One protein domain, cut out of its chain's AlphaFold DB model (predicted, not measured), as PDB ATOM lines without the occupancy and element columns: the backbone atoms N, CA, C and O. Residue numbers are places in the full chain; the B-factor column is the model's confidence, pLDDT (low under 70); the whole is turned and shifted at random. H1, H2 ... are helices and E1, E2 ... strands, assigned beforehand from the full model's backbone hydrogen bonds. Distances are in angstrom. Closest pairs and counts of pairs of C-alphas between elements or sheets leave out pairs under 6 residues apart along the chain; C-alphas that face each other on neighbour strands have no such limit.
ATOM      1  N   LEU A   7      -2.184  33.000 107.791       85.88
ATOM      2  CA  LEU A   7      -2.026  34.196 106.962       85.88
ATOM      3  C   LEU A   7      -2.520  33.876 105.553       85.88
ATOM      4  O   LEU A   7      -1.974  32.982 104.902       85.88
ATOM      5  N   THR A   8      -3.521  34.612 105.074       88.31
ATOM      6  CA  THR A   8      -4.148  34.361 103.770       88.31
ATOM      7  C   THR A   8      -4.166  35.644 102.948       88.31
ATOM      8  O   THR A   8      -4.607  36.684 103.427       88.31
ATOM      9  N   LEU A   9      -3.661  35.589 101.717       89.38
ATOM     10  CA  LEU A   9      -3.695  36.721 100.792       89.38
ATOM     11  C   LEU A   9      -5.105  36.853 100.200       89.38
ATOM     12  O   LEU A   9      -5.694  35.848  99.799       89.38
ATOM     13  N   SER A  10      -5.633  38.073 100.141       86.44
ATOM     14  CA  SER A  10      -6.902  38.360  99.472       86.44
ATOM     15  C   SER A  10      -6.823  38.096  97.965       86.44
ATOM     16  O   SER A  10      -5.757  38.178  97.354       86.44
ATOM     17  N   GLU A  11      -7.968  37.835  97.331       86.38
ATOM     18  CA  GLU A  11      -8.042  37.583  95.881       86.38
ATOM     19  C   GLU A  11      -7.528  38.766  95.041       86.38
ATOM     20  O   GLU A  11      -6.969  38.580  93.961       86.38
ATOM     21  N   ASP A  12      -7.673  39.991  95.554       85.81
ATOM     22  CA  ASP A  12      -7.206  41.216  94.901       85.81
ATOM     23  C   ASP A  12      -5.692  41.482  95.061       85.81
ATOM     24  O   ASP A  12      -5.164  42.409  94.448       85.81
ATOM     25  N   ASN A  13      -4.972  40.646  95.821       83.62
ATOM     26  CA  ASN A  13      -3.546  40.775  96.154       83.62
ATOM     27  C   ASN A  13      -3.160  42.076  96.884       83.62
ATOM     28  O   ASN A  13      -1.984  42.449  96.887       83.62
ATOM     29  N   THR A  14      -4.118  42.784  97.485       84.44
ATOM     30  CA  THR A  14      -3.854  44.070  98.153       84.44
ATOM     31  C   THR A  14      -3.821  43.978  99.673       84.44
ATOM     32  O   THR A  14      -3.194  44.821 100.319       84.44
ATOM     33  N   THR A  15      -4.453  42.953 100.247       86.31
ATOM     34  CA  THR A  15      -4.578  42.787 101.696       86.31
ATOM     35  C   THR A  15      -4.233  41.364 102.118       86.31
ATOM     36  O   THR A  15      -4.421  40.398 101.379       86.31
ATOM     37  N   VAL A  16      -3.681  41.218 103.316       91.38
ATOM     38  CA  VAL A  16      -3.418  39.919 103.936       91.38
ATOM     39  C   VAL A  16      -4.290  39.811 105.171       91.38
ATOM     40  O   VAL A  16      -4.212  40.659 106.054       91.38
ATOM     41  N   GLN A  17      -5.088  38.755 105.257       90.88
ATOM     42  CA  GLN A  17      -5.842  38.441 106.459       90.88
ATOM     43  C   GLN A  17      -4.977  37.598 107.391       90.88
ATOM     44  O   GLN A  17      -4.539  36.505 107.022       90.88
ATOM     45  N   MET A  18      -4.731  38.110 108.595       90.56
ATOM     46  CA  MET A  18      -4.105  37.363 109.679       90.56
ATOM     47  C   MET A  18      -5.182  36.837 110.623       90.56
ATOM     48  O   MET A  18      -5.924  37.615 111.221       90.56
ATOM     49  N   THR A  19      -5.225  35.520 110.786       88.44
ATOM     50  CA  THR A  19      -6.157  34.825 111.673       88.44
ATOM     51  C   THR A  19      -5.378  34.200 112.822       88.44
ATOM     52  O   THR A  19      -4.511  33.345 112.622       88.44
ATOM     53  N   LEU A  20      -5.689  34.629 114.043       86.38
ATOM     54  CA  LEU A  20      -5.204  34.017 115.272       86.38
ATOM     55  C   LEU A  20      -6.356  33.205 115.869       86.38
ATOM     56  O   LEU A  20      -7.244  33.795 116.496       86.38
ATOM     57  N   PRO A  21      -6.383  31.877 115.662       82.31
ATOM     58  CA  PRO A  21      -7.379  31.029 116.296       82.31
ATOM     59  C   PRO A  21      -7.243  31.130 117.817       82.31
ATOM     60  O   PRO A  21      -6.167  30.893 118.375       82.31
ATOM     61  N   GLY A  22      -8.340  31.488 118.485       77.94
ATOM     62  CA  GLY A  22      -8.397  31.522 119.944       77.94
ATOM     63  C   GLY A  22      -8.187  30.125 120.534       77.94
ATOM     64  O   GLY A  22      -8.540  29.112 119.920       77.94
ATOM     65  N   GLN A  23      -7.572  30.045 121.715       73.62
ATOM     66  CA  GLN A  23      -7.424  28.775 122.425       73.62
ATOM     67  C   GLN A  23      -8.521  28.634 123.487       73.62
ATOM     68  O   GLN A  23      -8.600  29.422 124.423       73.62
ATOM     69  N   GLY A  24      -9.348  27.590 123.375       74.62
ATOM     70  CA  GLY A  24     -10.426  27.332 124.332       74.62
ATOM     71  C   GLY A  24     -11.613  28.273 124.127       74.62
ATOM     72  O   GLY A  24     -12.249  28.212 123.081       74.62
ATOM     73  N   ASP A  25     -11.907  29.101 125.129       75.19
ATOM     74  CA  ASP A  25     -13.049  30.035 125.146       75.19
ATOM     75  C   ASP A  25     -12.676  31.442 124.628       75.19
ATOM     76  O   ASP A  25     -13.489  32.366 124.631       75.19
ATOM     77  N   GLU A  26     -11.421  31.632 124.204       79.38
ATOM     78  CA  GLU A  26     -10.963  32.898 123.637       79.38
ATOM     79  C   GLU A  26     -11.476  33.087 122.199       79.38
ATOM     80  O   GLU A  26     -11.466  32.141 121.402       79.38
ATOM     81  N   PRO A  27     -11.901  34.306 121.826       82.69
ATOM     82  CA  PRO A  27     -12.369  34.583 120.479       82.69
ATOM     83  C   PRO A  27     -11.224  34.496 119.467       82.69
ATOM     84  O   PRO A  27     -10.083  34.865 119.745       82.69
ATOM     85  N   THR A  28     -11.555  34.053 118.255       85.25
ATOM     86  CA  THR A  28     -10.637  34.150 117.115       85.25
ATOM     87  C   THR A  28     -10.451  35.618 116.754       85.25
ATOM     88  O   THR A  28     -11.428  36.356 116.621       85.25
ATOM     89  N   VAL A  29      -9.196  36.038 116.611       87.25
ATOM     90  CA  VAL A  29      -8.853  37.409 116.237       87.25
ATOM     91  C   VAL A  29      -8.494  37.437 114.762       87.25
ATOM     92  O   VAL A  29      -7.600  36.725 114.308       87.25
ATOM     93  N   GLU A  30      -9.194  38.289 114.030       88.81
ATOM     94  CA  GLU A  30      -8.991  38.513 112.609       88.81
ATOM     95  C   GLU A  30      -8.497  39.939 112.382       88.81
ATOM     96  O   GLU A  30      -9.138  40.905 112.804       88.81
ATOM     97  N   VAL A  31      -7.341  40.073 111.733       90.31
ATOM     98  CA  VAL A  31      -6.707  41.368 111.473       90.31
ATOM     99  C   VAL A  31      -6.385  41.480 109.984       90.31
ATOM    100  O   VAL A  31      -5.513  40.747 109.507       90.31
ATOM    101  N   PRO A  32      -7.044  42.389 109.244       90.88
ATOM    102  CA  PRO A  32      -6.620  42.725 107.896       90.88
ATOM    103  C   PRO A  32      -5.337  43.556 107.961       90.88
ATOM    104  O   PRO A  32      -5.229  44.493 108.752       90.88
ATOM    105  N   LEU A  33      -4.368  43.214 107.122       91.62
ATOM    106  CA  LEU A  33      -3.083  43.890 107.013       91.62
ATOM    107  C   LEU A  33      -2.901  44.413 105.588       91.62
ATOM    108  O   LEU A  33      -3.045  43.677 104.608       91.62
ATOM    109  N   SER A  34      -2.539  45.684 105.473       92.31
ATOM    110  CA  SER A  34      -2.060  46.292 104.231       92.31
ATOM    111  C   SER A  34      -0.623  45.868 103.905       92.31
ATOM    112  O   SER A  34       0.103  45.339 104.750       92.31
ATOM    113  N   LEU A  35      -0.165  46.149 102.682       84.62
ATOM    114  CA  LEU A  35       1.215  45.875 102.260       84.62
ATOM    115  C   LEU A  35       2.271  46.521 103.178       84.62
ATOM    116  O   LEU A  35       3.279  45.885 103.508       84.62
ATOM    117  N   ASP A  36       2.047  47.763 103.607       84.00
ATOM    118  CA  ASP A  36       2.978  48.492 104.476       84.00
ATOM    119  C   ASP A  36       3.041  47.868 105.880       84.00
ATOM    120  O   ASP A  36       4.121  47.740 106.473       84.00
ATOM    121  N   GLU A  37       1.900  47.407 106.397       86.19
ATOM    122  CA  GLU A  37       1.808  46.720 107.688       86.19
ATOM    123  C   GLU A  37       2.454  45.336 107.636       86.19
ATOM    124  O   GLU A  37       3.229  44.997 108.530       86.19
ATOM    125  N   VAL A  38       2.232  44.567 106.564       86.00
ATOM    126  CA  VAL A  38       2.914  43.281 106.335       86.00
ATOM    127  C   VAL A  38       4.430  43.483 106.274       86.00
ATOM    128  O   VAL A  38       5.188  42.751 106.916       86.00
ATOM    129  N   THR A  39       4.891  44.509 105.558       81.50
ATOM    130  CA  THR A  39       6.322  44.835 105.442       81.50
ATOM    131  C   THR A  39       6.929  45.203 106.800       81.50
ATOM    132  O   THR A  39       8.016  44.737 107.169       81.50
ATOM    133  N   SER A  40       6.208  46.007 107.579       81.56
ATOM    134  CA  SER A  40       6.610  46.398 108.932       81.56
ATOM    135  C   SER A  40       6.650  45.195 109.877       81.56
ATOM    136  O   SER A  40       7.623  45.021 110.617       81.56
ATOM    137  N   LEU A  41       5.648  44.318 109.800       85.81
ATOM    138  CA  LEU A  41       5.556  43.096 110.593       85.81
ATOM    139  C   LEU A  41       6.736  42.159 110.314       85.81
ATOM    140  O   LEU A  41       7.404  41.728 111.254       85.81
ATOM    141  N   ILE A  42       7.060  41.911 109.042       81.69
ATOM    142  CA  ILE A  42       8.232  41.112 108.640       81.69
ATOM    143  C   ILE A  42       9.515  41.694 109.244       81.69
ATOM    144  O   ILE A  42      10.335  40.954 109.795       81.69
ATOM    145  N   THR A  43       9.677  43.017 109.186       77.12
ATOM    146  CA  THR A  43      10.860  43.704 109.722       77.12
ATOM    147  C   THR A  43      10.997  43.498 111.233       77.12
ATOM    148  O   THR A  43      12.080  43.156 111.720       77.12
ATOM    149  N   VAL A  44       9.908  43.681 111.985       82.31
ATOM    150  CA  VAL A  44       9.895  43.525 113.448       82.31
ATOM    151  C   VAL A  44      10.132  42.071 113.843       82.31
ATOM    152  O   VAL A  44      11.037  41.799 114.635       82.31
ATOM    153  N   LEU A  45       9.392  41.130 113.249       86.38
ATOM    154  CA  LEU A  45       9.566  39.697 113.498       86.38
ATOM    155  C   LEU A  45      10.987  39.241 113.161       86.38
ATOM    156  O   LEU A  45      11.555  38.412 113.868       86.38
ATOM    157  N   GLY A  46      11.597  39.827 112.131       78.50
ATOM    158  CA  GLY A  46      12.974  39.539 111.774       78.50
ATOM    159  C   GLY A  46      13.992  39.935 112.821       78.50
ATOM    160  O   GLY A  46      14.864  39.138 113.161       78.50
ATOM    161  N   ARG A  47      13.863  41.147 113.363       79.12
ATOM    162  CA  ARG A  47      14.723  41.617 114.456       79.12
ATOM    163  C   ARG A  47      14.535  40.768 115.709       79.12
ATOM    164  O   ARG A  47      15.519  40.370 116.319       79.12
ATOM    165  N   LEU A  48      13.286  40.456 116.063       81.12
ATOM    166  CA  LEU A  48      12.984  39.611 117.219       81.12
ATOM    167  C   LEU A  48      13.589  38.217 117.057       81.12
ATOM    168  O   LEU A  48      14.295  37.755 117.951       81.12
ATOM    169  N   ARG A  49      13.402  37.583 115.893       81.31
ATOM    170  CA  ARG A  49      14.001  36.278 115.598       81.31
ATOM    171  C   ARG A  49      15.524  36.324 115.672       81.31
ATOM    172  O   ARG A  49      16.109  35.415 116.247       81.31
ATOM    173  N   GLN A  50      16.161  37.359 115.123       76.06
ATOM    174  CA  GLN A  50      17.613  37.523 115.208       76.06
ATOM    175  C   GLN A  50      18.087  37.551 116.665       76.06
ATOM    176  O   GLN A  50      19.029  36.842 117.004       76.06
ATOM    177  N   THR A  51      17.420  38.322 117.526       82.62
ATOM    178  CA  THR A  51      17.739  38.369 118.960       82.62
ATOM    179  C   THR A  51      17.523  37.012 119.627       82.62
ATOM    180  O   THR A  51      18.368  36.565 120.393       82.62
ATOM    181  N   MET A  52      16.427  36.320 119.311       81.75
ATOM    182  CA  MET A  52      16.137  34.990 119.864       81.75
ATOM    183  C   MET A  52      17.146  33.926 119.413       81.75
ATOM    184  O   MET A  52      17.386  32.962 120.133       81.75
ATOM    185  N   MET A  53      17.744  34.096 118.236       81.62
ATOM    186  CA  MET A  53      18.743  33.186 117.673       81.62
ATOM    187  C   MET A  53      20.184  33.549 118.061       81.62
ATOM    188  O   MET A  53      21.097  32.898 117.569       81.62
ATOM    189  N   ALA A  54      20.410  34.546 118.928       80.19
ATOM    190  CA  ALA A  54      21.755  35.032 119.257       80.19
ATOM    191  C   ALA A  54      22.695  33.936 119.797       80.19
ATOM    192  O   ALA A  54      23.860  33.897 119.410       80.19
ATOM    193  N   ASP A  55      22.165  33.030 120.622       82.25
ATOM    194  CA  ASP A  55      22.914  31.918 121.229       82.25
ATOM    195  C   ASP A  55      22.632  30.561 120.559       82.25
ATOM    196  O   ASP A  55      23.000  29.511 121.084       82.25
ATOM    197  N   HIS A  56      21.949  30.563 119.412       73.81
ATOM    198  CA  HIS A  56      21.646  29.344 118.667       73.81
ATOM    199  C   HIS A  56      22.627  29.179 117.508       73.81
ATOM    200  O   HIS A  56      22.959  30.140 116.812       73.81
ATOM    201  N   GLU A  57      23.064  27.944 117.259       71.00
ATOM    202  CA  GLU A  57      23.839  27.647 116.058       71.00
ATOM    203  C   GLU A  57      22.995  27.941 114.813       71.00
ATOM    204  O   GLU A  57      21.865  27.468 114.666       71.00
ATOM    205  N   ILE A  58      23.544  28.759 113.913       68.25
ATOM    206  CA  ILE A  58      22.899  29.073 112.642       68.25
ATOM    207  C   ILE A  58      22.926  27.795 111.795       68.25
ATOM    208  O   ILE A  58      24.017  27.303 111.498       68.25
ATOM    209  N   PRO A  59      21.765  27.259 111.378       66.56
ATOM    210  CA  PRO A  59      21.739  26.042 110.587       66.56
ATOM    211  C   PRO A  59      22.463  26.255 109.246       66.56
ATOM    212  O   PRO A  59      22.318  27.321 108.632       66.56
ATOM    213  N   PRO A  60      23.240  25.261 108.781       66.81
ATOM    214  CA  PRO A  60      23.937  25.343 107.505       66.81
ATOM    215  C   PRO A  60      22.942  25.435 106.340       66.81
ATOM    216  O   PRO A  60      21.827  24.922 106.404       66.81
ATOM    217  N   ILE A  61      23.364  26.082 105.252       64.06
ATOM    218  CA  ILE A  61      22.558  26.241 104.025       64.06
ATOM    219  C   ILE A  61      22.645  25.065 103.057       64.06
ATOM    220  O   ILE A  61      21.977  25.062 102.023       64.06
ATOM    221  N   GLU A  62      23.492  24.085 103.350       61.94
ATOM    222  CA  GLU A  62      23.722  22.937 102.482       61.94
ATOM    223  C   GLU A  62      22.440  22.107 102.351       61.94
ATOM    224  O   GLU A  62      21.871  21.642 103.335       61.94
ATOM    225  N   GLY A  63      21.952  21.956 101.116       63.91
ATOM    226  CA  GLY A  63      20.720  21.217 100.817       63.91
ATOM    227  C   GLY A  63      19.416  21.981 101.074       63.91
ATOM    228  O   GLY A  63      18.345  21.436 100.807       63.91
ATOM    229  N   ALA A  64      19.467  23.232 101.541       61.00
ATOM    230  CA  ALA A  64      18.266  24.041 101.718       61.00
ATOM    231  C   ALA A  64      17.661  24.438 100.355       61.00
ATOM    232  O   ALA A  64      18.340  24.963  99.471       61.00
ATOM    233  N   THR A  65      16.362  24.193 100.179       51.25
ATOM    234  CA  THR A  65      15.599  24.664  99.018       51.25
ATOM    235  C   THR A  65      15.235  26.130  99.196       51.25
ATOM    236  O   THR A  65      14.542  26.487 100.149       51.25
ATOM    237  N   PHE A  66      15.653  26.972  98.253       57.19
ATOM    238  CA  PHE A  66      15.303  28.389  98.224       57.19
ATOM    239  C   PHE A  66      14.413  28.687  97.020       57.19
ATOM    240  O   PHE A  66      14.662  28.194  95.922       57.19
ATOM    241  N   THR A  67      13.414  29.549  97.213       53.34
ATOM    242  CA  THR A  67      12.657  30.155  96.112       53.34
ATOM    243  C   THR A  67      13.324  31.486  95.765       53.34
ATOM    244  O   THR A  67      13.212  32.436  96.544       53.34
ATOM    245  N   PRO A  68      14.063  31.584  94.647       51.78
ATOM    246  CA  PRO A  68      14.763  32.812  94.304       51.78
ATOM    247  C   PRO A  68      13.762  33.916  93.954       51.78
ATOM    248  O   PRO A  68      12.881  33.736  93.112       51.78
ATOM    249  N   VAL A  69      13.931  35.092  94.559       52.59
ATOM    250  CA  VAL A  69      13.184  36.293  94.169       52.59
ATOM    251  C   VAL A  69      13.931  36.952  93.011       52.59
ATOM    252  O   VAL A  69      14.917  37.654  93.203       52.59
ATOM    253  N   THR A  70      13.480  36.698  91.784       45.84
ATOM    254  CA  THR A  70      14.196  37.043  90.539       45.84
ATOM    255  C   THR A  70      14.015  38.493  90.068       45.84
ATOM    256  O   THR A  70      14.499  38.863  89.001       45.84
ATOM    257  N   ARG A  71      13.333  39.343  90.849       48.56
ATOM    258  CA  ARG A  71      13.051  40.753  90.519       48.56
ATOM    259  C   ARG A  71      13.492  41.719  91.623       48.56
ATOM    260  O   ARG A  71      12.694  42.518  92.105       48.56
ATOM    261  N   THR A  72      14.759  41.682  92.020       44.38
ATOM    262  CA  THR A  72      15.332  42.695  92.922       44.38
ATOM    263  C   THR A  72      16.537  43.367  92.264       44.38
ATOM    264  O   THR A  72      17.347  42.722  91.606       44.38
ATOM    265  N   ARG A  73      16.642  44.701  92.378       41.78
ATOM    266  CA  ARG A  73      17.772  45.470  91.811       41.78
ATOM    267  C   ARG A  73      19.051  45.307  92.636       41.78
ATOM    268  O   ARG A  73      20.130  45.521  92.101       41.78
ATOM    269  N   TRP A  74      18.919  44.907  93.900       39.22
ATOM    270  CA  TRP A  74      19.984  44.619  94.861       39.22
ATOM    271  C   TRP A  74      19.446  43.595  95.865       39.22
ATOM    272  O   TRP A  74      18.229  43.481  96.027       39.22
ATOM    273  N   ALA A  75      20.324  42.894  96.574       46.25
ATOM    274  CA  ALA A  75      19.914  41.905  97.557       46.25
ATOM    275  C   ALA A  75      20.482  42.216  98.945       46.25
ATOM    276  O   ALA A  75      21.612  42.677  99.104       46.25
ATOM    277  N   PHE A  76      19.617  42.025  99.936       43.34
ATOM    278  CA  PHE A  76      19.729  42.547 101.288       43.34
ATOM    279  C   PHE A  76      19.651  41.388 102.283       43.34
ATOM    280  O   PHE A  76      18.801  40.506 102.155       43.34
ATOM    281  N   GLN A  77      20.530  41.397 103.284       44.97
ATOM    282  CA  GLN A  77      20.514  40.442 104.386       44.97
ATOM    283  C   GLN A  77      19.399  40.832 105.359       44.97
ATOM    284  O   GLN A  77      19.549  41.760 106.152       44.97
ATOM    285  N   HIS A  78      18.257  40.148 105.284       48.00
ATOM    286  CA  HIS A  78      17.148  40.409 106.191       48.00
ATOM    287  C   HIS A  78      17.269  39.532 107.453       48.00
ATOM    288  O   HIS A  78      17.291  38.304 107.332       48.00
ATOM    289  N   PRO A  79      17.293  40.115 108.666       46.47
ATOM    290  CA  PRO A  79      17.514  39.372 109.911       46.47
ATOM    291  C   PRO A  79      16.458  38.295 110.226       46.47
ATOM    292  O   PRO A  79      16.727  37.386 111.005       46.47
ATOM    293  N   ALA A  80      15.292  38.315 109.561       47.56
ATOM    294  CA  ALA A  80      14.282  37.257 109.696       47.56
ATOM    295  C   ALA A  80      14.641  35.926 109.034       47.56
ATOM    296  O   ALA A  80      14.247  34.884 109.550       47.56
ATOM    297  N   TYR A  81      15.339  35.924 107.897       49.47
ATOM    298  CA  TYR A  81      15.315  34.767 106.988       49.47
ATOM    299  C   TYR A  81      16.549  33.862 107.081       49.47
ATOM    300  O   TYR A  81      16.637  32.869 106.368       49.47
ATOM    301  N   GLY A  82      17.475  34.151 108.002       51.12
ATOM    302  CA  GLY A  82      18.739  33.421 108.063       51.12
ATOM    303  C   GLY A  82      19.622  33.733 106.842       51.12
ATOM    304  O   GLY A  82      19.489  34.810 106.258       51.12
ATOM    305  N   PRO A  83      20.573  32.859 106.484       47.91
ATOM    306  CA  PRO A  83      21.471  33.079 105.352       47.91
ATOM    307  C   PRO A  83      20.698  33.285 104.037       47.91
ATOM    308  O   PRO A  83      19.916  32.441 103.607       47.91
ATOM    309  N   VAL A  84      20.921  34.442 103.406       54.06
ATOM    310  CA  VAL A  84      20.261  34.849 102.159       54.06
ATOM    311  C   VAL A  84      21.109  34.404 100.972       54.06
ATOM    312  O   VAL A  84      22.248  34.844 100.817       54.06
ATOM    313  N   GLY A  85      20.543  33.550 100.120       52.12
ATOM    314  CA  GLY A  85      21.140  33.188  98.839       52.12
ATOM    315  C   GLY A  85      21.072  34.353  97.850       52.12
ATOM    316  O   GLY A  85      19.997  34.880  97.566       52.12
ATOM    317  N   LEU A  86      22.226  34.749  97.318       57.53
ATOM    318  CA  LEU A  86      22.345  35.754  96.267       57.53
ATOM    319  C   LEU A  86      22.474  35.049  94.918       57.53
ATOM    320  O   LEU A  86      23.491  34.413  94.654       57.53
ATOM    321  N   VAL A  87      21.465  35.173  94.053       60.62
ATOM    322  CA  VAL A  87      21.601  34.765  92.649       60.62
ATOM    323  C   VAL A  87      22.071  35.978  91.863       60.62
ATOM    324  O   VAL A  87      21.333  36.946  91.697       60.62
ATOM    325  N   LEU A  88      23.318  35.929  91.406       63.78
ATOM    326  CA  LEU A  88      23.936  36.983  90.612       63.78
ATOM    327  C   LEU A  88      24.153  36.469  89.194       63.78
ATOM    328  O   LEU A  88      24.586  35.331  89.000       63.78
TER     329      LEU A  88
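What this domain is: This is residues 7 to 88 of the 118 residues of an uncharacterized protein of Acetobacter cerevisiae (UniProt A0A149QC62). A small antiparallel sheet of three strands stands at one end, one helix, H1, leads away from it straight after E3, and a long stretch with no named element, residues 53 to 88, folds back in loops beyond the helix. Residues 22 to 27, in the turn between E2 and E3, stick out free. The printed part has 82 residues, with three named strands and one named helix in the order E1 E2 E3 H1; the sheet's order is E1 - E2 - E3. The class is mixed, helices and strands, with 33 of the 82 residues in named elements. The whole is loose, with a radius of gyration of the C-alphas of 16.2 A and spans of 46 by 35 by 23 A.

How they stand to each other: E1, residues 7 to 9, E2, residues 15 to 20, and E3, residues 29 to 34, form a meander, each strand the antiparallel neighbour of the one before. The hairpin E1 and E2 has N 8 and O 17 within hydrogen-bond range at 2.9 A. The hairpin E2 and E3 has N 18 and O 31 at 2.9 A. H1, residues 35 to 52, is on one face of the sheet, giving two layers, a helix over a sheet. It stands up from the sheet at 51 degrees, over E3, at a height over the sheet of 14.1 A, on a local plane only just fitted, to 6 C-alphas. The closest C-alphas of E2 and H1 are those of Thr 15 and Leu 35, 6.6 A apart. In H1 every O i to N i+4 pair is within hydrogen-bond range.

Where its parts are: E1 begins at C-alpha 7, (-2.026, 34.196, 106.962). E2 is 16.2 A long and E3 16.4 A. H1 is 25.5 A long and ends at C-alpha 52, (16.137, 34.990, 119.864).

The domain as a whole: The two C-alphas farthest apart, of Asp 25 and Leu 88, are 51.1 A apart. The printed part has no cut, and no link between named elements is long. In this model pLDDT is under 70 in residues 58 to 88.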